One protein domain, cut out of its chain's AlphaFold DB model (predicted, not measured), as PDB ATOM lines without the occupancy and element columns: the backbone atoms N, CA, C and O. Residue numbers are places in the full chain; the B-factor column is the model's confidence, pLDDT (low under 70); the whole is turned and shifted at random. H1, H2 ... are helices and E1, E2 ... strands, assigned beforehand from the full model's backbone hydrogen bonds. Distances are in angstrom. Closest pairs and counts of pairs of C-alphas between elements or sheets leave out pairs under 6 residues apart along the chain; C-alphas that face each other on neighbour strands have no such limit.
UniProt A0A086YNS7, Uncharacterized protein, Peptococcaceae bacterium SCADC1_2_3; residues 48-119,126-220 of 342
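Overview. This is residues 48 to 119 and 126 to 220 of the 342 residues of an uncharacterized protein of Peptococcaceae bacterium SCADC1_2_3 (UniProt A0A086YNS7). Three four-stranded antiparallel sheets are stacked face to face like slabs, E1 to E4, then E5 to E8 in the middle, then E9 to E12, and the short helix H1 sits in the curl of the first sheet, on its side away from the second. The strands of neighbouring sheets run nearly in line, and the first sheet is the most strongly twisted. The printed part has 167 residues with one named helix followed by twelve named strands, E1 to E12, and the class is mostly strand. Each sheet keeps its strands in chain order, E1 E2 E3 E4, E5 E6 E7 E8 and E9 E10 E11 E12. The whole is compact, with a radius of gyration of the C-alphas of 16.7 A, and flat in outline, spanning 50 by 45 by 24 A.

Along the chain. H1, residues 48 to 53, begins at C-alpha 48 (8.749, -19.109, 21.544). E1, residues 58 to 67, is 25.8 A long from first to last C-alpha and bends by 59 degrees at residue 61. E2, residues 70 to 79, is 28.7 A long, E3, residues 90 to 99, is 27.8 A, and E4 takes residues 102 to 108. E5, residues 131 to 135, begins at C-alpha 131 (31.027, -6.597, 11.451). E6, residues 139 to 146, is 21.3 A long, E7, residues 158 to 165, is 22.9 A, and E8 takes residues 170 to 175. E9 is residues 182 to 186 and E10 residues 189 to 195. E11, residues 199 to 206, is 21.2 A long, and E12, residues 209 to 215, ends at C-alpha 215 (38.982, 6.701, 4.440).

Arrangement. H1 is on the sheet E1 E2 E3 E4, which curls round it; the closest C-alphas of H1 and E4 are those of Asp 49 and Trp 103, 7.0 A apart. In H1 every O i to N i+4 pair is within hydrogen-bond range. The three sheets form a stack of sheets, face to face in turn, and each is a meander, each strand the antiparallel neighbour of the one before. In the first, N 65 and O 72 of the hairpin E1 and E2 are 2.8 A apart, N 75 and O 94 of E2 and E3 2.8 A, and N 97 and O 104 of E3 and E4 2.8 A, within hydrogen-bond range. This sheet faces E5 E6 E7 E8, 10.7 A centre to centre where they face each other, with the strands at 14 degrees. The closest C-alphas of E4 and E5 are those of Trp 107 and Leu 132, 6.4 A. In the second sheet N 134 and O 141 of E5 and E6 are 2.9 A apart, N 142 and O 162 of E6 and E7 2.9 A, and N 163 and O 171 of E7 and E8 2.9 A. It faces E9 E10 E11 E12 at 10.0 A, with the strands at 19 degrees; the closest C-alphas of E7 and E11 are those of Leu 164 and Leu 205, 6.5 A. In the third sheet N 184 and O 191 of E9 and E10 are 2.8 A apart, N 192 and O 201 of E10 and E11 2.8 A, and N 204 and O 211 of E11 and E12 2.9 A. E2 and E10 are apart.

Size, cuts and confidence. The two C-alphas farthest apart are those of Thr 83 and Asn 207, 53.3 A. Residues 120 to 125 are not printed, in the link across the cut from E4 to E5, and C-alphas 119 and 126 are 17.6 A apart. E6 to E7 is a long link, with 11 residues. The mean pLDDT of the printed part is 72.2; 62 residues of this predicted model are under 70, among them 80 to 89, 110 to 119, 126 to 138 and 146 to 158.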
ATOM      1  N   ASN A  48       8.233 -17.756  21.335       93.69
ATOM      2  CA  ASN A  48       8.749 -19.109  21.544       93.69
ATOM      3  C   ASN A  48      10.114 -19.298  20.870       93.69
ATOM      4  O   ASN A  48      11.025 -19.811  21.508       93.69
ATOM      5  N   ASP A  49      10.277 -18.817  19.628       94.81
ATOM      6  CA  ASP A  49      11.577 -18.841  18.935       94.81
ATOM      7  C   ASP A  49      12.645 -18.072  19.733       94.81
ATOM      8  O   ASP A  49      13.804 -18.477  19.805       94.81
ATOM      9  N   PHE A  50      12.251 -16.958  20.357       94.81
ATOM     10  CA  PHE A  50      13.129 -16.186  21.229       94.81
ATOM     11  C   PHE A  50      13.527 -16.965  22.485       94.81
ATOM     12  O   PHE A  50      14.713 -17.033  22.792       94.81
ATOM     13  N   MET A  51      12.562 -17.554  23.192       93.00
ATOM     14  CA  MET A  51      12.814 -18.312  24.420       93.00
ATOM     15  C   MET A  51      13.637 -19.578  24.165       93.00
ATOM     16  O   MET A  51      14.427 -19.967  25.020       93.00
ATOM     17  N   GLU A  52      13.487 -20.200  22.992       93.69
ATOM     18  CA  GLU A  52      14.317 -21.333  22.574       93.69
ATOM     19  C   GLU A  52      15.780 -20.914  22.382       93.69
ATOM     20  O   GLU A  52      16.689 -21.594  22.858       93.69
ATOM     21  N   LEU A  53      16.016 -19.777  21.721       93.56
ATOM     22  CA  LEU A  53      17.369 -19.271  21.493       93.56
ATOM     23  C   LEU A  53      18.001 -18.685  22.762       93.56
ATOM     24  O   LEU A  53      19.201 -18.855  22.984       93.56
ATOM     25  N   TYR A  54      17.220 -17.975  23.579       93.00
ATOM     26  CA  TYR A  54      17.713 -17.116  24.659       93.00
ATOM     27  C   TYR A  54      16.896 -17.265  25.957       93.00
ATOM     28  O   TYR A  54      16.322 -16.290  26.442       93.00
ATOM     29  N   PRO A  55      16.880 -18.452  26.589       90.06
ATOM     30  CA  PRO A  55      15.983 -18.754  27.713       90.06
ATOM     31  C   PRO A  55      16.214 -17.907  28.975       90.06
ATOM     32  O   PRO A  55      15.327 -17.802  29.813       90.06
ATOM     33  N   ALA A  56      17.401 -17.309  29.127       88.00
ATOM     34  CA  ALA A  56      17.782 -16.472  30.271       88.00
ATOM     35  C   ALA A  56      17.743 -14.962  29.962       88.00
ATOM     36  O   ALA A  56      18.404 -14.171  30.638       88.00
ATOM     37  N   TRP A  57      17.048 -14.565  28.897       88.75
ATOM     38  CA  TRP A  57      16.981 -13.188  28.426       88.75
ATOM     39  C   TRP A  57      15.533 -12.748  28.249       88.75
ATOM     40  O   TRP A  57      14.645 -13.567  28.051       88.75
ATOM     41  N   ASN A  58      15.311 -11.438  28.264       85.44
ATOM     42  CA  ASN A  58      14.026 -10.829  27.949       85.44
ATOM     43  C   ASN A  58      14.068 -10.206  26.555       85.44
ATOM     44  O   ASN A  58      15.019  -9.493  26.217       85.44
ATOM     45  N   LEU A  59      13.027 -10.441  25.758       86.56
ATOM     46  CA  LEU A  59      12.863  -9.807  24.456       86.56
ATOM     47  C   LEU A  59      12.390  -8.363  24.646       86.56
ATOM     48  O   LEU A  59      11.279  -8.125  25.106       86.56
ATOM     49  N   ILE A  60      13.210  -7.397  24.241       83.56
ATOM     50  CA  ILE A  60      12.865  -5.970  24.304       83.56
ATOM     51  C   ILE A  60      12.204  -5.511  23.008       83.56
ATOM     52  O   ILE A  60      11.188  -4.820  23.005       83.56
ATOM     53  N   LYS A  61      12.806  -5.882  21.879       84.56
ATOM     54  CA  LYS A  61      12.370  -5.480  20.542       84.56
ATOM     55  C   LYS A  61      12.809  -6.531  19.538       84.56
ATOM     56  O   LYS A  61      13.856  -7.155  19.693       84.56
ATOM     57  N   LYS A  62      12.034  -6.689  18.470       88.19
ATOM     58  CA  LYS A  62      12.453  -7.423  17.278       88.19
ATOM     59  C   LYS A  62      12.077  -6.672  16.012       88.19
ATOM     60  O   LYS A  62      11.072  -5.963  15.986       88.19
ATOM     61  N   GLU A  63      12.855  -6.871  14.963       87.31
ATOM     62  CA  GLU A  63      12.554  -6.397  13.618       87.31
ATOM     63  C   GLU A  63      12.809  -7.523  12.620       87.31
ATOM     64  O   GLU A  63      13.947  -7.939  12.420       87.31
ATOM     65  N   ASN A  64      11.738  -8.030  12.005       88.38
ATOM     66  CA  ASN A  64      11.851  -9.025  10.944       88.38
ATOM     67  C   ASN A  64      12.379  -8.352   9.669       88.38
ATOM     68  O   ASN A  64      11.843  -7.336   9.219       88.38
ATOM     69  N   ILE A  65      13.403  -8.948   9.066       83.38
ATOM     70  CA  ILE A  65      14.026  -8.501   7.823       83.38
ATOM     71  C   ILE A  65      13.930  -9.648   6.818       83.38
ATOM     72  O   ILE A  65      14.609 -10.663   6.934       83.38
ATOM     73  N   CYS A  66      13.084  -9.485   5.810       79.56
ATOM     74  CA  CYS A  66      12.918 -10.467   4.742       79.56
ATOM     75  C   CYS A  66      13.859 -10.099   3.592       79.56
ATOM     76  O   CYS A  66      13.857  -8.954   3.136       79.56
ATOM     77  N   PHE A  67      14.665 -11.055   3.140       66.44
ATOM     78  CA  PHE A  67      15.771 -10.830   2.213       66.44
ATOM     79  C   PHE A  67      15.902 -12.026   1.272       66.44
ATOM     80  O   PHE A  67      16.285 -13.082   1.742       66.44
ATOM     81  N   ASP A  68      15.608 -11.874  -0.024       61.75
ATOM     82  CA  ASP A  68      15.921 -12.848  -1.094       61.75
ATOM     83  C   ASP A  68      15.757 -14.334  -0.688       61.75
ATOM     84  O   ASP A  68      16.733 -15.038  -0.443       61.75
ATOM     85  N   ASP A  69      14.512 -14.775  -0.467       69.94
ATOM     86  CA  ASP A  69      14.113 -16.100   0.069       69.94
ATOM     87  C   ASP A  69      14.593 -16.439   1.502       69.94
ATOM     88  O   ASP A  69      14.156 -17.422   2.105       69.94
ATOM     89  N   ASN A  70      15.448 -15.617   2.098       76.19
ATOM     90  CA  ASN A  70      15.911 -15.730   3.473       76.19
ATOM     91  C   ASN A  70      15.080 -14.846   4.410       76.19
ATOM     92  O   ASN A  70      14.595 -13.766   4.065       76.19
ATOM     93  N   ASN A  71      14.961 -15.295   5.655       87.50
ATOM     94  CA  ASN A  71      14.336 -14.520   6.715       87.50
ATOM     95  C   ASN A  71      15.383 -14.255   7.782       87.50
ATOM     96  O   ASN A  71      16.042 -15.180   8.253       87.50
ATOM     97  N   TYR A  72      15.535 -12.991   8.135       88.00
ATOM     98  CA  TYR A  72      16.371 -12.535   9.225       88.00
ATOM     99  C   TYR A  72      15.501 -11.843  10.261       88.00
ATOM    100  O   TYR A  72      14.394 -11.383   9.973       88.00
ATOM    101  N   VAL A  73      16.015 -11.741  11.473       89.56
ATOM    102  CA  VAL A  73      15.421 -10.915  12.515       89.56
ATOM    103  C   VAL A  73      16.539 -10.258  13.303       89.56
ATOM    104  O   VAL A  73      17.522 -10.903  13.665       89.56
ATOM    105  N   VAL A  74      16.394  -8.962  13.546       87.56
ATOM    106  CA  VAL A  74      17.199  -8.245  14.534       87.56
ATOM    107  C   VAL A  74      16.460  -8.334  15.856       87.56
ATOM    108  O   VAL A  74      15.284  -7.982  15.921       87.56
ATOM    109  N   VAL A  75      17.131  -8.802  16.898       89.06
ATOM    110  CA  VAL A  75      16.555  -9.056  18.217       89.06
ATOM    111  C   VAL A  75      17.328  -8.258  19.254       89.06
ATOM    112  O   VAL A  75      18.553  -8.303  19.285       89.06
ATOM    113  N   TYR A  76      16.608  -7.551  20.115       86.31
ATOM    114  CA  TYR A  76      17.151  -6.810  21.244       86.31
ATOM    115  C   TYR A  76      16.812  -7.613  22.486       86.31
ATOM    116  O   TYR A  76      15.631  -7.799  22.798       86.31
ATOM    117  N   ARG A  77      17.839  -8.104  23.170       85.62
ATOM    118  CA  ARG A  77      17.693  -8.934  24.361       85.62
ATOM    119  C   ARG A  77      18.299  -8.227  25.562       85.62
ATOM    120  O   ARG A  77      19.379  -7.656  25.448       85.62
ATOM    121  N   ALA A  78      17.615  -8.276  26.701       82.31
ATOM    122  CA  ALA A  78      18.108  -7.711  27.952       82.31
ATOM    123  C   ALA A  78      18.102  -8.737  29.088       82.31
ATOM    124  O   ALA A  78      17.151  -9.507  29.228       82.31
ATOM    125  N   GLN A  79      19.128  -8.702  29.934       78.19
ATOM    126  CA  GLN A  79      19.069  -9.292  31.271       78.19
ATOM    127  C   GLN A  79      18.726  -8.187  32.263       78.19
ATOM    128  O   GLN A  79      19.474  -7.220  32.386       78.19
ATOM    129  N   VAL A  80      17.589  -8.314  32.944       63.66
ATOM    130  CA  VAL A  80      17.218  -7.409  34.037       63.66
ATOM    131  C   VAL A  80      17.806  -8.006  35.311       63.66
ATOM    132  O   VAL A  80      17.442  -9.120  35.679       63.66
ATOM    133  N   ASN A  81      18.737  -7.304  35.959       58.59
ATOM    134  CA  ASN A  81      19.176  -7.694  37.297       58.59
ATOM    135  C   ASN A  81      18.055  -7.363  38.283       58.59
ATOM    136  O   ASN A  81      17.618  -6.220  38.363       58.59
ATOM    137  N   GLU A  82      17.603  -8.349  39.052       54.12
ATOM    138  CA  GLU A  82      16.516  -8.177  40.027       54.12
ATOM    139  C   GLU A  82      16.893  -7.248  41.204       54.12
ATOM    140  O   GLU A  82      16.025  -6.828  41.963       54.12
ATOM    141  N   THR A  83      18.178  -6.912  41.364       54.75
ATOM    142  CA  THR A  83      18.728  -6.262  42.567       54.75
ATOM    143  C   THR A  83      19.185  -4.810  42.394       54.75
ATOM    144  O   THR A  83      19.565  -4.182  43.378       54.75
ATOM    145  N   SER A  84      19.152  -4.244  41.188       49.38
ATOM    146  CA  SER A  84      19.465  -2.828  40.944       49.38
ATOM    147  C   SER A  84      18.523  -2.255  39.886       49.38
ATOM    148  O   SER A  84      17.864  -3.006  39.176       49.38
ATOM    149  N   SER A  85      18.384  -0.926  39.867       44.53
ATOM    150  CA  SER A  85      17.464  -0.145  39.023       44.53
ATOM    151  C   SER A  85      17.179  -0.796  37.651       44.53
ATOM    152  O   SER A  85      18.128  -1.242  37.008       44.53
ATOM    153  N   PRO A  86      15.923  -0.809  37.143       43.03
ATOM    154  CA  PRO A  86      15.487  -1.568  35.952       43.03
ATOM    155  C   PRO A  86      16.208  -1.248  34.623       43.03
ATOM    156  O   PRO A  86      15.827  -1.766  33.575       43.03
ATOM    157  N   ILE A  87      17.228  -0.390  34.644       46.00
ATOM    158  CA  ILE A  87      17.972   0.117  33.490       46.00
ATOM    159  C   ILE A  87      19.466  -0.285  33.541       46.00
ATOM    160  O   ILE A  87      20.157  -0.125  32.541       46.00
ATOM    161  N   ASP A  88      19.958  -0.923  34.612       50.19
ATOM    162  CA  ASP A  88      21.333  -1.478  34.676       50.19
ATOM    163  C   ASP A  88      21.479  -2.821  33.925       50.19
ATOM    164  O   ASP A  88      22.353  -3.644  34.207       50.19
ATOM    165  N   GLY A  89      20.583  -3.080  32.973       54.94
ATOM    166  CA  GLY A  89      20.517  -4.336  32.246       54.94
ATOM    167  C   GLY A  89      21.584  -4.452  31.162       54.94
ATOM    168  O   GLY A  89      21.850  -3.519  30.407       54.94
ATOM    169  N   LYS A  90      22.154  -5.649  31.036       71.81
ATOM    170  CA  LYS A  90      22.977  -6.040  29.887       71.81
ATOM    171  C   LYS A  90      22.074  -6.110  28.660       71.81
ATOM    172  O   LYS A  90      21.245  -7.014  28.598       71.81
ATOM    173  N   ILE A  91      22.204  -5.181  27.714       74.25
ATOM    174  CA  ILE A  91      21.492  -5.224  26.427       74.25
ATOM    175  C   ILE A  91      22.440  -5.767  25.358       74.25
ATOM    176  O   ILE A  91      23.559  -5.284  25.226       74.25
ATOM    177  N   ILE A  92      21.986  -6.747  24.578       81.19
ATOM    178  CA  ILE A  92      22.683  -7.238  23.383       81.19
ATOM    179  C   ILE A  92      21.742  -7.134  22.184       81.19
ATOM    180  O   ILE A  92      20.547  -7.428  22.293       81.19
ATOM    181  N   ILE A  93      22.294  -6.761  21.031       82.94
ATOM    182  CA  ILE A  93      21.600  -6.847  19.746       82.94
ATOM    183  C   ILE A  93      22.121  -8.067  18.996       82.94
ATOM    184  O   ILE A  93      23.324  -8.202  18.808       82.94
ATOM    185  N   SER A  94      21.219  -8.929  18.537       87.50
ATOM    186  CA  SER A  94      21.538 -10.130  17.763       87.50
ATOM    187  C   SER A  94      20.866 -10.096  16.397       87.50
ATOM    188  O   SER A  94      19.720  -9.667  16.272       87.50
ATOM    189  N   VAL A  95      21.542 -10.610  15.372       87.62
ATOM    190  CA  VAL A  95      20.934 -10.927  14.075       87.62
ATOM    191  C   VAL A  95      20.769 -12.437  14.004       87.62
ATOM    192  O   VAL A  95      21.740 -13.182  14.131       87.62
ATOM    193  N   CYS A  96      19.543 -12.897  13.781       90.44
ATOM    194  CA  CYS A  96      19.238 -14.310  13.586       90.44
ATOM    195  C   CYS A  96      18.783 -14.556  12.148       90.44
ATOM    196  O   CYS A  96      18.182 -13.681  11.526       90.44
ATOM    197  N   LYS A  97      19.044 -15.756  11.631       89.88
ATOM    198  CA  LYS A  97      18.610 -16.222  10.311       89.88
ATOM    199  C   LYS A  97      17.693 -17.431  10.464       89.88
ATOM    200  O   LYS A  97      17.947 -18.296  11.294       89.88
ATOM    201  N   PHE A  98      16.659 -17.515   9.638       89.69
ATOM    202  CA  PHE A  98      15.832 -18.705   9.490       89.69
ATOM    203  C   PHE A  98      16.412 -19.597   8.390       89.69
ATOM    204  O   PHE A  98      16.550 -19.176   7.238       89.69
ATOM    205  N   SER A  99      16.759 -20.835   8.723       86.69
ATOM    206  CA  SER A  99      17.181 -21.853   7.754       86.69
ATOM    207  C   SER A  99      16.902 -23.235   8.315       86.69
ATOM    208  O   SER A  99      17.032 -23.455   9.516       86.69
ATOM    209  N   LYS A 100      16.559 -24.183   7.435       86.00
ATOM    210  CA  LYS A 100      16.215 -25.558   7.827       86.00
ATOM    211  C   LYS A 100      15.136 -25.584   8.922       86.00
ATOM    212  O   LYS A 100      15.294 -26.274   9.920       86.00
ATOM    213  N   GLU A 101      14.091 -24.777   8.728       86.75
ATOM    214  CA  GLU A 101      12.902 -24.703   9.595       86.75
ATOM    215  C   GLU A 101      13.152 -24.211  11.030       86.75
ATOM    216  O   GLU A 101      12.283 -24.345  11.884       86.75
ATOM    217  N   ARG A 102      14.308 -23.592  11.303       90.19
ATOM    218  CA  ARG A 102      14.635 -23.030  12.619       90.19
ATOM    219  C   ARG A 102      15.401 -21.717  12.524       90.19
ATOM    220  O   ARG A 102      16.066 -21.437  11.522       90.19
ATOM    221  N   TRP A 103      15.328 -20.931  13.590       92.69
ATOM    222  CA  TRP A 103      16.141 -19.732  13.762       92.69
ATOM    223  C   TRP A 103      17.501 -20.073  14.373       92.69
ATOM    224  O   TRP A 103      17.625 -21.004  15.161       92.69
ATOM    225  N   TYR A 104      18.534 -19.325  13.997       91.94
ATOM    226  CA  TYR A 104      19.860 -19.400  14.611       91.94
ATOM    227  C   TYR A 104      20.524 -18.026  14.594       91.94
ATOM    228  O   TYR A 104      20.360 -17.262  13.639       91.94
ATOM    229  N   GLU A 105      21.270 -17.713  15.650       89.44
ATOM    230  CA  GLU A 105      22.077 -16.496  15.738       89.44
ATOM    231  C   GLU A 105      23.225 -16.566  14.721       89.44
ATOM    232  O   GLU A 105      23.941 -17.564  14.639       89.44
ATOM    233  N   VAL A 106      23.375 -15.518  13.914       86.19
ATOM    234  CA  VAL A 106      24.477 -15.372  12.947       86.19
ATOM    235  C   VAL A 106      25.416 -14.227  13.311       86.19
ATOM    236  O   VAL A 106      26.499 -14.133  12.744       86.19
ATOM    237  N   TRP A 107      25.001 -13.366  14.242       85.38
ATOM    238  CA  TRP A 107      25.788 -12.262  14.777       85.38
ATOM    239  C   TRP A 107      25.171 -11.734  16.068       85.38
ATOM    240  O   TRP A 107      23.953 -11.801  16.243       85.38
ATOM    241  N   TYR A 108      25.997 -11.138  16.917       83.12
ATOM    242  CA  TYR A 108      25.572 -10.358  18.070       83.12
ATOM    243  C   TYR A 108      26.592  -9.256  18.372       83.12
ATOM    244  O   TYR A 108      27.766  -9.398  18.028       83.12
ATOM    245  N   SER A 109      26.153  -8.176  19.021       74.06
ATOM    246  CA  SER A 109      27.050  -7.127  19.505       74.06
ATOM    247  C   SER A 109      27.987  -7.700  20.570       74.06
ATOM    248  O   SER A 109      27.529  -8.256  21.569       74.06
ATOM    249  N   SER A 110      29.294  -7.587  20.334       64.62
ATOM    250  CA  SER A 110      30.369  -8.115  21.186       64.62
ATOM    251  C   SER A 110      30.376  -7.514  22.599       64.62
ATOM    252  O   SER A 110      30.822  -8.170  23.539       64.62
ATOM    253  N   GLU A 111      29.816  -6.314  22.764       64.31
ATOM    254  CA  GLU A 111      29.718  -5.597  24.036       64.31
ATOM    255  C   GLU A 111      28.257  -5.357  24.439       64.31
ATOM    256  O   GLU A 111      27.345  -5.305  23.602       64.31
ATOM    257  N   PHE A 112      28.030  -5.230  25.751       65.88
ATOM    258  CA  PHE A 112      26.726  -4.843  26.272       65.88
ATOM    259  C   PHE A 112      26.486  -3.364  25.973       65.88
ATOM    260  O   PHE A 112      27.324  -2.527  26.292       65.88
ATOM    261  N   LEU A 113      25.310  -3.029  25.446       56.59
ATOM    262  CA  LEU A 113      24.855  -1.643  25.330       56.59
ATOM    263  C   LEU A 113      24.417  -1.150  26.715       56.59
ATOM    264  O   LEU A 113      23.232  -0.978  26.998       56.59
ATOM    265  N   THR A 114      25.365  -1.021  27.638       51.81
ATOM    266  CA  THR A 114      25.123  -0.447  28.957       51.81
ATOM    267  C   THR A 114      25.101   1.067  28.834       51.81
ATOM    268  O   THR A 114      26.064   1.685  28.395       51.81
ATOM    269  N   ARG A 115      24.017   1.701  29.290       42.44
ATOM    270  CA  ARG A 115      23.875   3.168  29.272       42.44
ATOM    271  C   ARG A 115      24.827   3.900  30.238       42.44
ATOM    272  O   ARG A 115      24.753   5.118  30.308       42.44
ATOM    273  N   ASN A 116      25.663   3.177  30.996       37.00
ATOM    274  CA  ASN A 116      26.359   3.690  32.184       37.00
ATOM    275  C   ASN A 116      27.755   3.096  32.478       37.00
ATOM    276  O   ASN A 116      28.259   3.252  33.589       37.00
ATOM    277  N   THR A 117      28.433   2.429  31.542       38.84
ATOM    278  CA  THR A 117      29.810   1.955  31.797       38.84
ATOM    279  C   THR A 117      30.824   3.070  31.577       38.84
ATOM    280  O   THR A 117      31.508   3.130  30.565       38.84
ATOM    281  N   VAL A 118      30.917   3.958  32.566       35.91
ATOM    282  CA  VAL A 118      31.907   5.045  32.621       35.91
ATOM    283  C   VAL A 118      33.307   4.545  33.023       35.91
ATOM    284  O   VAL A 118      34.237   5.329  32.955       35.91
ATOM    285  N   ASN A 119      33.527   3.276  33.408       29.69
ATOM    286  CA  ASN A 119      34.744   2.953  34.180       29.69
ATOM    287  C   ASN A 119      35.570   1.695  33.843       29.69
ATOM    288  O   ASN A 119      36.530   1.454  34.566       29.69
ATOM    289  N   PRO A 126      40.222  -5.548  20.151       34.22
ATOM    290  CA  PRO A 126      38.935  -5.992  19.629       34.22
ATOM    291  C   PRO A 126      39.102  -7.418  19.116       34.22
ATOM    292  O   PRO A 126      39.815  -7.682  18.143       34.22
ATOM    293  N   LYS A 127      38.514  -8.380  19.824       32.94
ATOM    294  CA  LYS A 127      38.483  -9.774  19.395       32.94
ATOM    295  C   LYS A 127      37.055 -10.154  19.052       32.94
ATOM    296  O   LYS A 127      36.327 -10.662  19.893       32.94
ATOM    297  N   GLY A 128      36.764 -10.036  17.760       34.06
ATOM    298  CA  GLY A 128      35.845 -10.909  17.043       34.06
ATOM    299  C   GLY A 128      34.387 -10.463  17.070       34.06
ATOM    300  O   GLY A 128      33.760 -10.437  18.119       34.06
ATOM    301  N   ASN A 129      33.839 -10.266  15.867       44.12
ATOM    302  CA  ASN A 129      32.427 -10.020  15.534       44.12
ATOM    303  C   ASN A 129      32.002  -8.552  15.368       44.12
ATOM    304  O   ASN A 129      30.811  -8.273  15.396       44.12
ATOM    305  N   ASP A 130      32.911  -7.622  15.090       57.25
ATOM    306  CA  ASP A 130      32.533  -6.200  14.972       57.25
ATOM    307  C   ASP A 130      31.778  -5.859  13.675       57.25
ATOM    308  O   ASP A 130      31.180  -4.794  13.552       57.25
ATOM    309  N   LEU A 131      31.710  -6.795  12.723       62.88
ATOM    310  CA  LEU A 131      31.027  -6.597  11.451       62.88
ATOM    311  C   LEU A 131      30.414  -7.899  10.921       62.88
ATOM    312  O   LEU A 131      31.113  -8.858  10.592       62.88
ATOM    313  N   LEU A 132      29.092  -7.911  10.773       63.97
ATOM    314  CA  LEU A 132      28.363  -8.870   9.956       63.97
ATOM    315  C   LEU A 132      27.993  -8.221   8.633       63.97
ATOM    316  O   LEU A 132      27.204  -7.278   8.585       63.97
ATOM    317  N   ILE A 133      28.476  -8.816   7.549       68.44
ATOM    318  CA  ILE A 133      27.992  -8.541   6.201       68.44
ATOM    319  C   ILE A 133      27.359  -9.820   5.672       68.44
ATOM    320  O   ILE A 133      28.044 -10.770   5.291       68.44
ATOM    321  N   ILE A 134      26.034  -9.834   5.607       64.31
ATOM    322  CA  ILE A 134      25.298 -10.850   4.864       64.31
ATOM    323  C   ILE A 134      25.041 -10.274   3.477       64.31
ATOM    324  O   ILE A 134      24.251  -9.346   3.320       64.31
ATOM    325  N   LYS A 135      25.722 -10.820   2.471       66.81
ATOM    326  CA  LYS A 135      25.645 -10.351   1.086       66.81
ATOM    327  C   LYS A 135      25.059 -11.410   0.160       66.81
ATOM    328  O   LYS A 135      25.466 -12.569   0.214       66.81
ATOM    329  N   ASP A 136      24.186 -10.966  -0.733       61.69
ATOM    330  CA  ASP A 136      24.002 -11.569  -2.054       61.69
ATOM    331  C   ASP A 136      24.560 -10.593  -3.115       61.69
ATOM    332  O   ASP A 136      24.987  -9.480  -2.794       61.69
ATOM    333  N   LYS A 137      24.584 -10.978  -4.393       59.22
ATOM    334  CA  LYS A 137      25.048 -10.165  -5.529       59.22
ATOM    335  C   LYS A 137      24.305  -8.834  -5.669       59.22
ATOM    336  O   LYS A 137      24.816  -7.922  -6.318       59.22
ATOM    337  N   GLU A 138      23.092  -8.736  -5.126       66.06
ATOM    338  CA  GLU A 138      22.179  -7.620  -5.385       66.06
ATOM    339  C   GLU A 138      21.674  -6.908  -4.127       66.06
ATOM    340  O   GLU A 138      21.024  -5.876  -4.255       66.06
ATOM    341  N   ILE A 139      21.943  -7.409  -2.920       71.94
ATOM    342  CA  ILE A 139      21.496  -6.790  -1.664       71.94
ATOM    343  C   ILE A 139      22.504  -7.146  -0.551       71.94
ATOM    344  O   ILE A 139      23.079  -8.236  -0.563       71.94
ATOM    345  N   ALA A 140      22.718  -6.257   0.421       79.31
ATOM    346  CA  ALA A 140      23.503  -6.517   1.631       79.31
ATOM    347  C   ALA A 140      22.711  -6.149   2.897       79.31
ATOM    348  O   ALA A 140      22.100  -5.083   2.948       79.31
ATOM    349  N   LEU A 141      22.738  -7.012   3.916       82.25
ATOM    350  CA  LEU A 141      22.402  -6.682   5.303       82.25
ATOM    351  C   LEU A 141      23.716  -6.514   6.059       82.25
ATOM    352  O   LEU A 141      24.519  -7.446   6.131       82.25
ATOM    353  N   VAL A 142      23.914  -5.325   6.611       81.50
ATOM    354  CA  VAL A 142      25.095  -4.982   7.392       81.50
ATOM    355  C   VAL A 142      24.650  -4.734   8.820       81.50
ATOM    356  O   VAL A 142      23.737  -3.940   9.048       81.50
ATOM    357  N   ALA A 143      25.276  -5.426   9.763       76.94
ATOM    358  CA  ALA A 143      25.223  -5.102  11.177       76.94
ATOM    359  C   ALA A 143      26.657  -4.876  11.633       76.94
ATOM    360  O   ALA A 143      27.489  -5.772  11.524       76.94
ATOM    361  N   VAL A 144      26.948  -3.666  12.081       72.88
ATOM    362  CA  VAL A 144      28.279  -3.278  12.525       72.88
ATOM    363  C   VAL A 144      28.184  -2.815  13.966       72.88
ATOM    364  O   VAL A 144      27.296  -2.035  14.327       72.88
ATOM    365  N   ASN A 145      29.082  -3.346  14.783       70.56
ATOM    366  CA  ASN A 145      29.415  -2.757  16.057       70.56
ATOM    367  C   ASN A 145      30.579  -1.799  15.811       70.56
ATOM    368  O   ASN A 145      31.718  -2.220  15.637       70.56
ATOM    369  N   MET A 146      30.277  -0.510  15.766       63.69
ATOM    370  CA  MET A 146      31.288   0.534  15.728       63.69
ATOM    371  C   MET A 146      31.716   0.775  17.176       63.69
ATOM    372  O   MET A 146      31.265   1.706  17.843       63.69
ATOM    373  N   CYS A 147      32.510  -0.159  17.698       54.88
ATOM    374  CA  CYS A 147      33.287   0.064  18.904       54.88
ATOM    375  C   CYS A 147      34.560   0.776  18.458       54.88
ATOM    376  O   CYS A 147      35.339   0.201  17.702       54.88
ATOM    377  N   ALA A 148      34.734   2.030  18.876       45.38
ATOM    378  CA  ALA A 148      35.987   2.752  18.700       45.38
ATOM    379  C   ALA A 148      37.082   1.960  19.430       45.38
ATOM    380  O   ALA A 148      37.051   1.932  20.662       45.38
ATOM    381  N   PRO A 149      38.041   1.315  18.739       38.97
ATOM    382  CA  PRO A 149      39.016   0.478  19.425       38.97
ATOM    383  C   PRO A 149      39.928   1.255  20.386       38.97
ATOM    384  O   PRO A 149      40.604   0.624  21.189       38.97
ATOM    385  N   PHE A 150      39.954   2.594  20.331       38.53
ATOM    386  CA  PHE A 150      40.884   3.444  21.085       38.53
ATOM    387  C   PHE A 150      40.322   4.832  21.486       38.53
ATOM    388  O   PHE A 150      41.081   5.723  21.853       38.53
ATOM    389  N   GLY A 151      38.994   5.022  21.498       32.00
ATOM    390  CA  GLY A 151      38.402   6.362  21.625       32.00
ATOM    391  C   GLY A 151      37.927   6.830  22.983       32.00
ATOM    392  O   GLY A 151      36.724   6.931  23.232       32.00
ATOM    393  N   GLY A 152      38.891   7.242  23.807       37.25
ATOM    394  CA  GLY A 152      38.671   8.059  24.998       37.25
ATOM    395  C   GLY A 152      38.073   7.314  26.184       37.25
ATOM    396  O   GLY A 152      37.606   6.184  26.076       37.25
ATOM    397  N   ALA A 153      38.080   7.965  27.349       35.88
ATOM    398  CA  ALA A 153      37.709   7.398  28.653       35.88
ATOM    399  C   ALA A 153      36.273   6.825  28.758       35.88
ATOM    400  O   ALA A 153      35.852   6.423  29.840       35.88
ATOM    401  N   HIS A 154      35.503   6.802  27.667       39.72
ATOM    402  CA  HIS A 154      34.072   6.521  27.667       39.72
ATOM    403  C   HIS A 154      33.610   5.459  26.667       39.72
ATOM    404  O   HIS A 154      32.400   5.296  26.576       39.72
ATOM    405  N   GLY A 155      34.518   4.761  25.961       46.59
ATOM    406  CA  GLY A 155      34.252   3.649  25.027       46.59
ATOM    407  C   GLY A 155      32.774   3.276  24.852       46.59
ATOM    408  O   GLY A 155      32.261   2.376  25.512       46.59
ATOM    409  N   THR A 156      32.061   4.027  24.007       50.91
ATOM    410  CA  THR A 156      30.646   3.766  23.744       50.91
ATOM    411  C   THR A 156      30.530   2.910  22.496       50.91
ATOM    412  O   THR A 156      30.784   3.393  21.393       50.91
ATOM    413  N   THR A 157      30.107   1.667  22.670       59.06
ATOM    414  CA  THR A 157      29.668   0.760  21.610       59.06
ATOM    415  C   THR A 157      28.506   1.388  20.826       59.06
ATOM    416  O   THR A 157      27.476   1.714  21.422       59.06
ATOM    417  N   GLN A 158      28.629   1.570  19.505       68.19
ATOM    418  CA  GLN A 158      27.539   2.081  18.656       68.19
ATOM    419  C   GLN A 158      27.147   1.058  17.607       68.19
ATOM    420  O   GLN A 158      27.964   0.633  16.795       68.19
ATOM    421  N   VAL A 159      25.876   0.661  17.601       74.25
ATOM    422  CA  VAL A 159      25.393  -0.356  16.668       74.25
ATOM    423  C   VAL A 159      24.633   0.310  15.532       74.25
ATOM    424  O   VAL A 159      23.663   1.046  15.728       74.25
ATOM    425  N   LEU A 160      25.053  -0.010  14.314       79.44
ATOM    426  CA  LEU A 160      24.394   0.405  13.090       79.44
ATOM    427  C   LEU A 160      23.980  -0.846  12.313       79.44
ATOM    428  O   LEU A 160      24.796  -1.709  11.994       79.44
ATOM    429  N   ILE A 161      22.689  -0.944  12.001       82.94
ATOM    430  CA  ILE A 161      22.141  -2.022  11.174       82.94
ATOM    431  C   ILE A 161      21.393  -1.406  10.008       82.94
ATOM    432  O   ILE A 161      20.485  -0.592  10.197       82.94
ATOM    433  N   PHE A 162      21.731  -1.812   8.791       86.38
ATOM    434  CA  PHE A 162      21.088  -1.313   7.581       86.38
ATOM    435  C   PHE A 162      21.066  -2.353   6.468       86.38
ATOM    436  O   PHE A 162      21.795  -3.343   6.472       86.38
ATOM    437  N   THR A 163      20.208  -2.100   5.486       86.69
ATOM    438  CA  THR A 163      20.143  -2.872   4.248       86.69
ATOM    439  C   THR A 163      20.462  -1.983   3.051       86.69
ATOM    440  O   THR A 163      19.903  -0.890   2.940       86.69
ATOM    441  N   LEU A 164      21.311  -2.472   2.149       84.62
ATOM    442  CA  LEU A 164      21.598  -1.887   0.838       84.62
ATOM    443  C   LEU A 164      20.966  -2.761  -0.242       84.62
ATOM    444  O   LEU A 164      21.269  -3.947  -0.298       84.62
ATOM    445  N   GLU A 165      20.133  -2.203  -1.111       81.12
ATOM    446  CA  GLU A 165      19.516  -2.912  -2.238       81.12
ATOM    447  C   GLU A 165      20.102  -2.428  -3.578       81.12
ATOM    448  O   GLU A 165      20.460  -1.261  -3.720       81.12
ATOM    449  N   LYS A 166      20.138  -3.285  -4.608       73.88
ATOM    450  CA  LYS A 166      20.598  -2.949  -5.978       73.88
ATOM    451  C   LYS A 166      19.808  -1.821  -6.634       73.88
ATOM    452  O   LYS A 166      20.301  -1.177  -7.554       73.88
ATOM    453  N   THR A 167      18.589  -1.571  -6.164       72.62
ATOM    454  CA  THR A 167      17.782  -0.406  -6.553       72.62
ATOM    455  C   THR A 167      18.387   0.921  -6.075       72.62
ATOM    456  O   THR A 167      17.862   1.976  -6.413       72.62
ATOM    457  N   GLY A 168      19.455   0.882  -5.271       70.50
ATOM    458  CA  GLY A 168      20.011   2.021  -4.545       70.50
ATOM    459  C   GLY A 168      19.262   2.328  -3.255       70.50
ATOM    460  O   GLY A 168      19.613   3.257  -2.531       70.50
ATOM    461  N   LYS A 169      18.228   1.548  -2.922       81.56
ATOM    462  CA  LYS A 169      17.479   1.759  -1.692       81.56
ATOM    463  C   LYS A 169      18.324   1.353  -0.486       81.56
ATOM    464  O   LYS A 169      18.665   0.186  -0.306       81.56
ATOM    465  N   CYS A 170      18.589   2.332   0.372       82.81
ATOM    466  CA  CYS A 170      19.311   2.153   1.624       82.81
ATOM    467  C   CYS A 170      18.362   2.364   2.816       82.81
ATOM    468  O   CYS A 170      17.839   3.468   3.031       82.81
ATOM    469  N   THR A 171      18.132   1.321   3.617       84.62
ATOM    470  CA  THR A 171      17.229   1.376   4.782       84.62
ATOM    471  C   THR A 171      18.022   1.186   6.066       84.62
ATOM    472  O   THR A 171      18.569   0.114   6.289       84.62
ATOM    473  N   ILE A 172      18.058   2.215   6.915       84.44
ATOM    474  CA  ILE A 172      18.605   2.114   8.272       84.44
ATOM    475  C   ILE A 172      17.537   1.430   9.124       84.44
ATOM    476  O   ILE A 172      16.398   1.893   9.170       84.44
ATOM    477  N   ARG A 173      17.901   0.302   9.729       82.56
ATOM    478  CA  ARG A 173      17.053  -0.549  10.578       82.56
ATOM    479  C   ARG A 173      17.268  -0.211  12.048       82.56
ATOM    480  O   ARG A 173      16.330  -0.100  12.830       82.56
ATOM    481  N   HIS A 174      18.525   0.029  12.398       79.12
ATOM    482  CA  HIS A 174      18.925   0.492  13.710       79.12
ATOM    483  C   HIS A 174      20.069   1.482  13.585       79.12
ATOM    484  O   HIS A 174      20.972   1.291  12.774       79.12
ATOM    485  N   PHE A 175      20.009   2.519  14.405       74.19
ATOM    486  CA  PHE A 175      21.098   3.444  14.615       74.19
ATOM    487  C   PHE A 175      21.015   3.907  16.062       74.19
ATOM    488  O   PHE A 175      20.072   4.615  16.423       74.19
ATOM    489  N   ASP A 176      21.960   3.453  16.874       67.50
ATOM    490  CA  ASP A 176      22.201   4.010  18.196       67.50
ATOM    491  C   ASP A 176      23.493   4.822  18.146       67.50
ATOM    492  O   ASP A 176      24.562   4.291  17.851       67.50
ATOM    493  N   SER A 177      23.375   6.127  18.377       63.62
ATOM    494  CA  SER A 177      24.507   7.045  18.421       63.62
ATOM    495  C   SER A 177      24.382   7.918  19.649       63.62
ATOM    496  O   SER A 177      23.382   8.611  19.845       63.62
ATOM    497  N   ALA A 178      25.455   7.963  20.432       59.59
ATOM    498  CA  ALA A 178      25.647   8.904  21.530       59.59
ATOM    499  C   ALA A 178      25.931  10.342  21.030       59.59
ATOM    500  O   ALA A 178      26.581  11.133  21.709       59.59
ATOM    501  N   GLY A 179      25.484  10.691  19.815       58.19
ATOM    502  CA  GLY A 179      25.694  12.003  19.203       58.19
ATOM    503  C   GLY A 179      27.135  12.250  18.755       58.19
ATOM    504  O   GLY A 179      27.595  13.396  18.798       58.19
ATOM    505  N   ILE A 180      27.855  11.187  18.384       59.59
ATOM    506  CA  ILE A 180      29.221  11.277  17.837       59.59
ATOM    507  C   ILE A 180      29.232  10.905  16.352       59.59
ATOM    508  O   ILE A 180      29.797  11.641  15.560       59.59
ATOM    509  N   MET A 181      28.473   9.884  15.947       69.62
ATOM    510  CA  MET A 181      28.378   9.444  14.557       69.62
ATOM    511  C   MET A 181      27.305  10.204  13.764       69.62
ATOM    512  O   MET A 181      26.187  10.410  14.250       69.62
ATOM    513  N   SER A 182      27.615  10.534  12.513       73.75
ATOM    514  CA  SER A 182      26.680  10.960  11.474       73.75
ATOM    515  C   SER A 182      26.590   9.927  10.357       73.75
ATOM    516  O   SER A 182      27.567   9.286   9.980       73.75
ATOM    517  N   ILE A 183      25.387   9.782   9.806       78.12
ATOM    518  CA  ILE A 183      25.115   8.863   8.705       78.12
ATOM    519  C   ILE A 183      24.514   9.648   7.548       78.12
ATOM    520  O   ILE A 183      23.465  10.279   7.688       78.12
ATOM    521  N   GLU A 184      25.147   9.549   6.387       84.56
ATOM    522  CA  GLU A 184      24.649  10.080   5.127       84.56
ATOM    523  C   GLU A 184      24.284   8.927   4.186       84.56
ATOM    524  O   GLU A 184      25.013   7.945   4.028       84.56
ATOM    525  N   LYS A 185      23.129   9.049   3.531       86.00
ATOM    526  CA  LYS A 185      22.740   8.153   2.441       86.00
ATOM    527  C   LYS A 185      23.093   8.822   1.126       86.00
ATOM    528  O   LYS A 185      22.542   9.880   0.825       86.00
ATOM    529  N   LYS A 186      23.945   8.183   0.330       84.38
ATOM    530  CA  LYS A 186      24.342   8.693  -0.982       84.38
ATOM    531  C   LYS A 186      24.346   7.562  -1.994       84.38
ATOM    532  O   LYS A 186      25.128   6.623  -1.882       84.38
ATOM    533  N   ASP A 187      23.461   7.648  -2.979       83.19
ATOM    534  CA  ASP A 187      23.262   6.611  -3.992       83.19
ATOM    535  C   ASP A 187      23.031   5.221  -3.359       83.19
ATOM    536  O   ASP A 187      22.160   5.056  -2.510       83.19
ATOM    537  N   SER A 188      23.820   4.217  -3.755       83.50
ATOM    538  CA  SER A 188      23.805   2.853  -3.196       83.50
ATOM    539  C   SER A 188      24.795   2.678  -2.038       83.50
ATOM    540  O   SER A 188      25.351   1.591  -1.863       83.50
ATOM    541  N   CYS A 189      25.071   3.754  -1.296       85.69
ATOM    542  CA  CYS A 189      26.013   3.770  -0.187       85.69
ATOM    543  C   CYS A 189      25.397   4.340   1.094       85.69
ATOM    544  O   CYS A 189      24.645   5.319   1.079       85.69
ATOM    545  N   ILE A 190      25.802   3.752   2.214       86.50
ATOM    546  CA  ILE A 190      25.754   4.375   3.530       86.50
ATOM    547  C   ILE A 190      27.158   4.893   3.827       86.50
ATOM    548  O   ILE A 190      28.116   4.120   3.849       86.50
ATOM    549  N   ILE A 191      27.263   6.203   4.016       85.00
ATOM    550  CA  ILE A 191      28.484   6.881   4.434       85.00
ATOM    551  C   ILE A 191      28.336   7.167   5.921       85.00
ATOM    552  O   ILE A 191      27.379   7.816   6.343       85.00
ATOM    553  N   VAL A 192      29.276   6.670   6.705       79.38
ATOM    554  CA  VAL A 192      29.354   6.903   8.139       79.38
ATOM    555  C   VAL A 192      30.549   7.806   8.401       79.38
ATOM    556  O   VAL A 192      31.667   7.497   7.997       79.38
ATOM    557  N   THR A 193      30.298   8.937   9.045       74.81
ATOM    558  CA  THR A 193      31.291   9.947   9.431       74.81
ATOM    559  C   THR A 193      31.137  10.260  10.914       74.81
ATOM    560  O   THR A 193      30.125   9.916  11.521       74.81
ATOM    561  N   GLY A 194      32.129  10.895  11.533       59.66
ATOM    562  CA  GLY A 194      32.041  11.240  12.958       59.66
ATOM    563  C   GLY A 194      32.189  10.037  13.896       59.66
ATOM    564  O   GLY A 194      31.983  10.155  15.097       59.66
ATOM    565  N   GLU A 195      32.602   8.875  13.389       60.22
ATOM    566  CA  GLU A 195      33.305   7.923  14.243       60.22
ATOM    567  C   GLU A 195      34.505   8.695  14.784       60.22
ATOM    568  O   GLU A 195      35.341   9.094  13.979       60.22
ATOM    569  N   SER A 196      34.491   9.044  16.073       49.53
ATOM    570  CA  SER A 196      35.086  10.246  16.695       49.53
ATOM    571  C   SER A 196      36.565  10.546  16.392       49.53
ATOM    572  O   SER A 196      37.109  11.526  16.902       49.53
ATOM    573  N   GLU A 197      37.220   9.676  15.631       53.16
ATOM    574  CA  GLU A 197      38.627   9.350  15.668       53.16
ATOM    575  C   GLU A 197      39.177   8.610  14.423       53.16
ATOM    576  O   GLU A 197      40.385   8.633  14.226       53.16
ATOM    577  N   TYR A 198      38.349   8.008  13.553       60.16
ATOM    578  CA  TYR A 198      38.847   7.058  12.526       60.16
ATOM    579  C   TYR A 198      38.563   7.454  11.071       60.16
ATOM    580  O   TYR A 198      38.999   6.786  10.131       60.16
ATOM    581  N   GLY A 199      37.891   8.589  10.858       70.75
ATOM    582  CA  GLY A 199      37.608   9.121   9.525       70.75
ATOM    583  C   GLY A 199      36.217   8.745   9.019       70.75
ATOM    584  O   GLY A 199      35.213   9.090   9.644       70.75
ATOM    585  N   GLN A 200      36.144   8.132   7.837       79.62
ATOM    586  CA  GLN A 200      34.891   7.866   7.129       79.62
ATOM    587  C   GLN A 200      34.812   6.410   6.662       79.62
ATOM    588  O   GLN A 200      35.713   5.922   5.983       79.62
ATOM    589  N   HIS A 201      33.688   5.750   6.938       80.12
ATOM    590  CA  HIS A 201      33.381   4.407   6.449       80.12
ATOM    591  C   HIS A 201      32.303   4.463   5.368       80.12
ATOM    592  O   HIS A 201      31.197   4.961   5.575       80.12
ATOM    593  N   ASN A 202      32.619   3.913   4.202       85.19
ATOM    594  CA  ASN A 202      31.722   3.819   3.063       85.19
ATOM    595  C   ASN A 202      31.287   2.370   2.884       85.19
ATOM    596  O   ASN A 202      32.060   1.523   2.435       85.19
ATOM    597  N   PHE A 203      30.016   2.098   3.150       85.62
ATOM    598  CA  PHE A 203      29.396   0.814   2.859       85.62
ATOM    599  C   PHE A 203      28.566   0.949   1.595       85.62
ATOM    600  O   PHE A 203      27.503   1.567   1.600       85.62
ATOM    601  N   CYS A 204      29.051   0.383   0.501       85.62
ATOM    602  CA  CYS A 204      28.463   0.562  -0.816       85.62
ATOM    603  C   CYS A 204      28.081  -0.771  -1.450       85.62
ATOM    604  O   CYS A 204      28.770  -1.777  -1.306       85.62
ATOM    605  N   LEU A 205      27.022  -0.751  -2.251       84.06
ATOM    606  CA  LEU A 205      26.690  -1.827  -3.172       84.06
ATOM    607  C   LEU A 205      26.942  -1.337  -4.606       84.06
ATOM    608  O   LEU A 205      26.146  -0.587  -5.167       84.06
ATOM    609  N   LYS A 206      28.079  -1.723  -5.196       79.56
ATOM    610  CA  LYS A 206      28.544  -1.282  -6.526       79.56
ATOM    611  C   LYS A 206      28.911  -2.496  -7.383       79.56
ATOM    612  O   LYS A 206      29.418  -3.487  -6.878       79.56
ATOM    613  N   ASN A 207      28.685  -2.439  -8.698       67.62
ATOM    614  CA  ASN A 207      29.175  -3.447  -9.659       67.62
ATOM    615  C   ASN A 207      28.894  -4.922  -9.274       67.62
ATOM    616  O   ASN A 207      29.763  -5.778  -9.419       67.62
ATOM    617  N   LYS A 208      27.666  -5.228  -8.818       66.38
ATOM    618  CA  LYS A 208      27.217  -6.568  -8.362       66.38
ATOM    619  C   LYS A 208      27.926  -7.100  -7.105       66.38
ATOM    620  O   LYS A 208      27.971  -8.313  -6.893       66.38
ATOM    621  N   GLY A 209      28.496  -6.218  -6.289       74.81
ATOM    622  CA  GLY A 209      29.172  -6.597  -5.058       74.81
ATOM    623  C   GLY A 209      29.044  -5.544  -3.968       74.81
ATOM    624  O   GLY A 209      28.908  -4.349  -4.224       74.81
ATOM    625  N   PHE A 210      29.085  -6.014  -2.729       81.50
ATOM    626  CA  PHE A 210      29.274  -5.154  -1.573       81.50
ATOM    627  C   PHE A 210      30.748  -4.755  -1.469       81.50
ATOM    628  O   PHE A 210      31.627  -5.613  -1.595       81.50
ATOM    629  N   THR A 211      31.002  -3.478  -1.221       82.50
ATOM    630  CA  THR A 211      32.326  -2.922  -0.957       82.50
ATOM    631  C   THR A 211      32.284  -2.119   0.328       82.50
ATOM    632  O   THR A 211      31.390  -1.292   0.514       82.50
ATOM    633  N   GLU A 212      33.291  -2.331   1.157       81.31
ATOM    634  CA  GLU A 212      33.598  -1.511   2.316       81.31
ATOM    635  C   GLU A 212      34.894  -0.761   2.024       81.31
ATOM    636  O   GLU A 212      35.874  -1.355   1.570       81.31
ATOM    637  N   GLU A 213      34.875   0.548   2.232       82.44
ATOM    638  CA  GLU A 213      36.039   1.410   2.093       82.44
ATOM    639  C   GLU A 213      36.140   2.294   3.334       82.44
ATOM    640  O   GLU A 213      35.186   2.985   3.685       82.44
ATOM    641  N   THR A 214      37.308   2.288   3.966       79.12
ATOM    642  CA  THR A 214      37.637   3.187   5.070       79.12
ATOM    643  C   THR A 214      38.572   4.269   4.554       79.12
ATOM    644  O   THR A 214      39.640   3.977   4.012       79.12
ATOM    645  N   ILE A 215      38.169   5.523   4.723       80.50
ATOM    646  CA  ILE A 215      38.982   6.701   4.440       80.50
ATOM    647  C   ILE A 215      39.511   7.204   5.786       80.50
ATOM    648  O   ILE A 215      38.710   7.670   6.597       80.50
ATOM    649  N   PRO A 216      40.832   7.135   6.032       78.38
ATOM    650  CA  PRO A 216      41.414   7.582   7.294       78.38
ATOM    651  C   PRO A 216      41.177   9.072   7.541       78.38
ATOM    652  O   PRO A 216      41.156   9.854   6.587       78.38
ATOM    653  N   LEU A 217      41.076   9.476   8.808       77.94
ATOM    654  CA  LEU A 217      40.807  10.856   9.230       77.94
ATOM    655  C   LEU A 217      41.780  11.885   8.625       77.94
ATOM    656  O   LEU A 217      41.379  12.961   8.186       77.94
ATOM    657  N   SER A 218      43.068  11.552   8.529       80.62
ATOM    658  CA  SER A 218      44.071  12.408   7.874       80.62
ATOM    659  C   SER A 218      43.793  12.665   6.387       80.62
ATOM    660  O   SER A 218      44.288  13.643   5.826       80.62
ATOM    661  N   SER A 219      43.000  11.802   5.750       80.12
ATOM    662  CA  SER A 219      42.603  11.873   4.344       80.12
ATOM    663  C   SER A 219      41.188  12.429   4.141       80.12
ATOM    664  O   SER A 219      40.829  12.731   3.004       80.12
ATOM    665  N   THR A 220      40.379  12.600   5.197       74.56
ATOM    666  CA  THR A 220      38.993  13.106   5.110       74.56
ATOM    667  C   THR A 220      38.909  14.628   4.977       74.56
ATOM    668  O   THR A 220      37.989  15.254   5.501       74.56
TER     669      THR A 220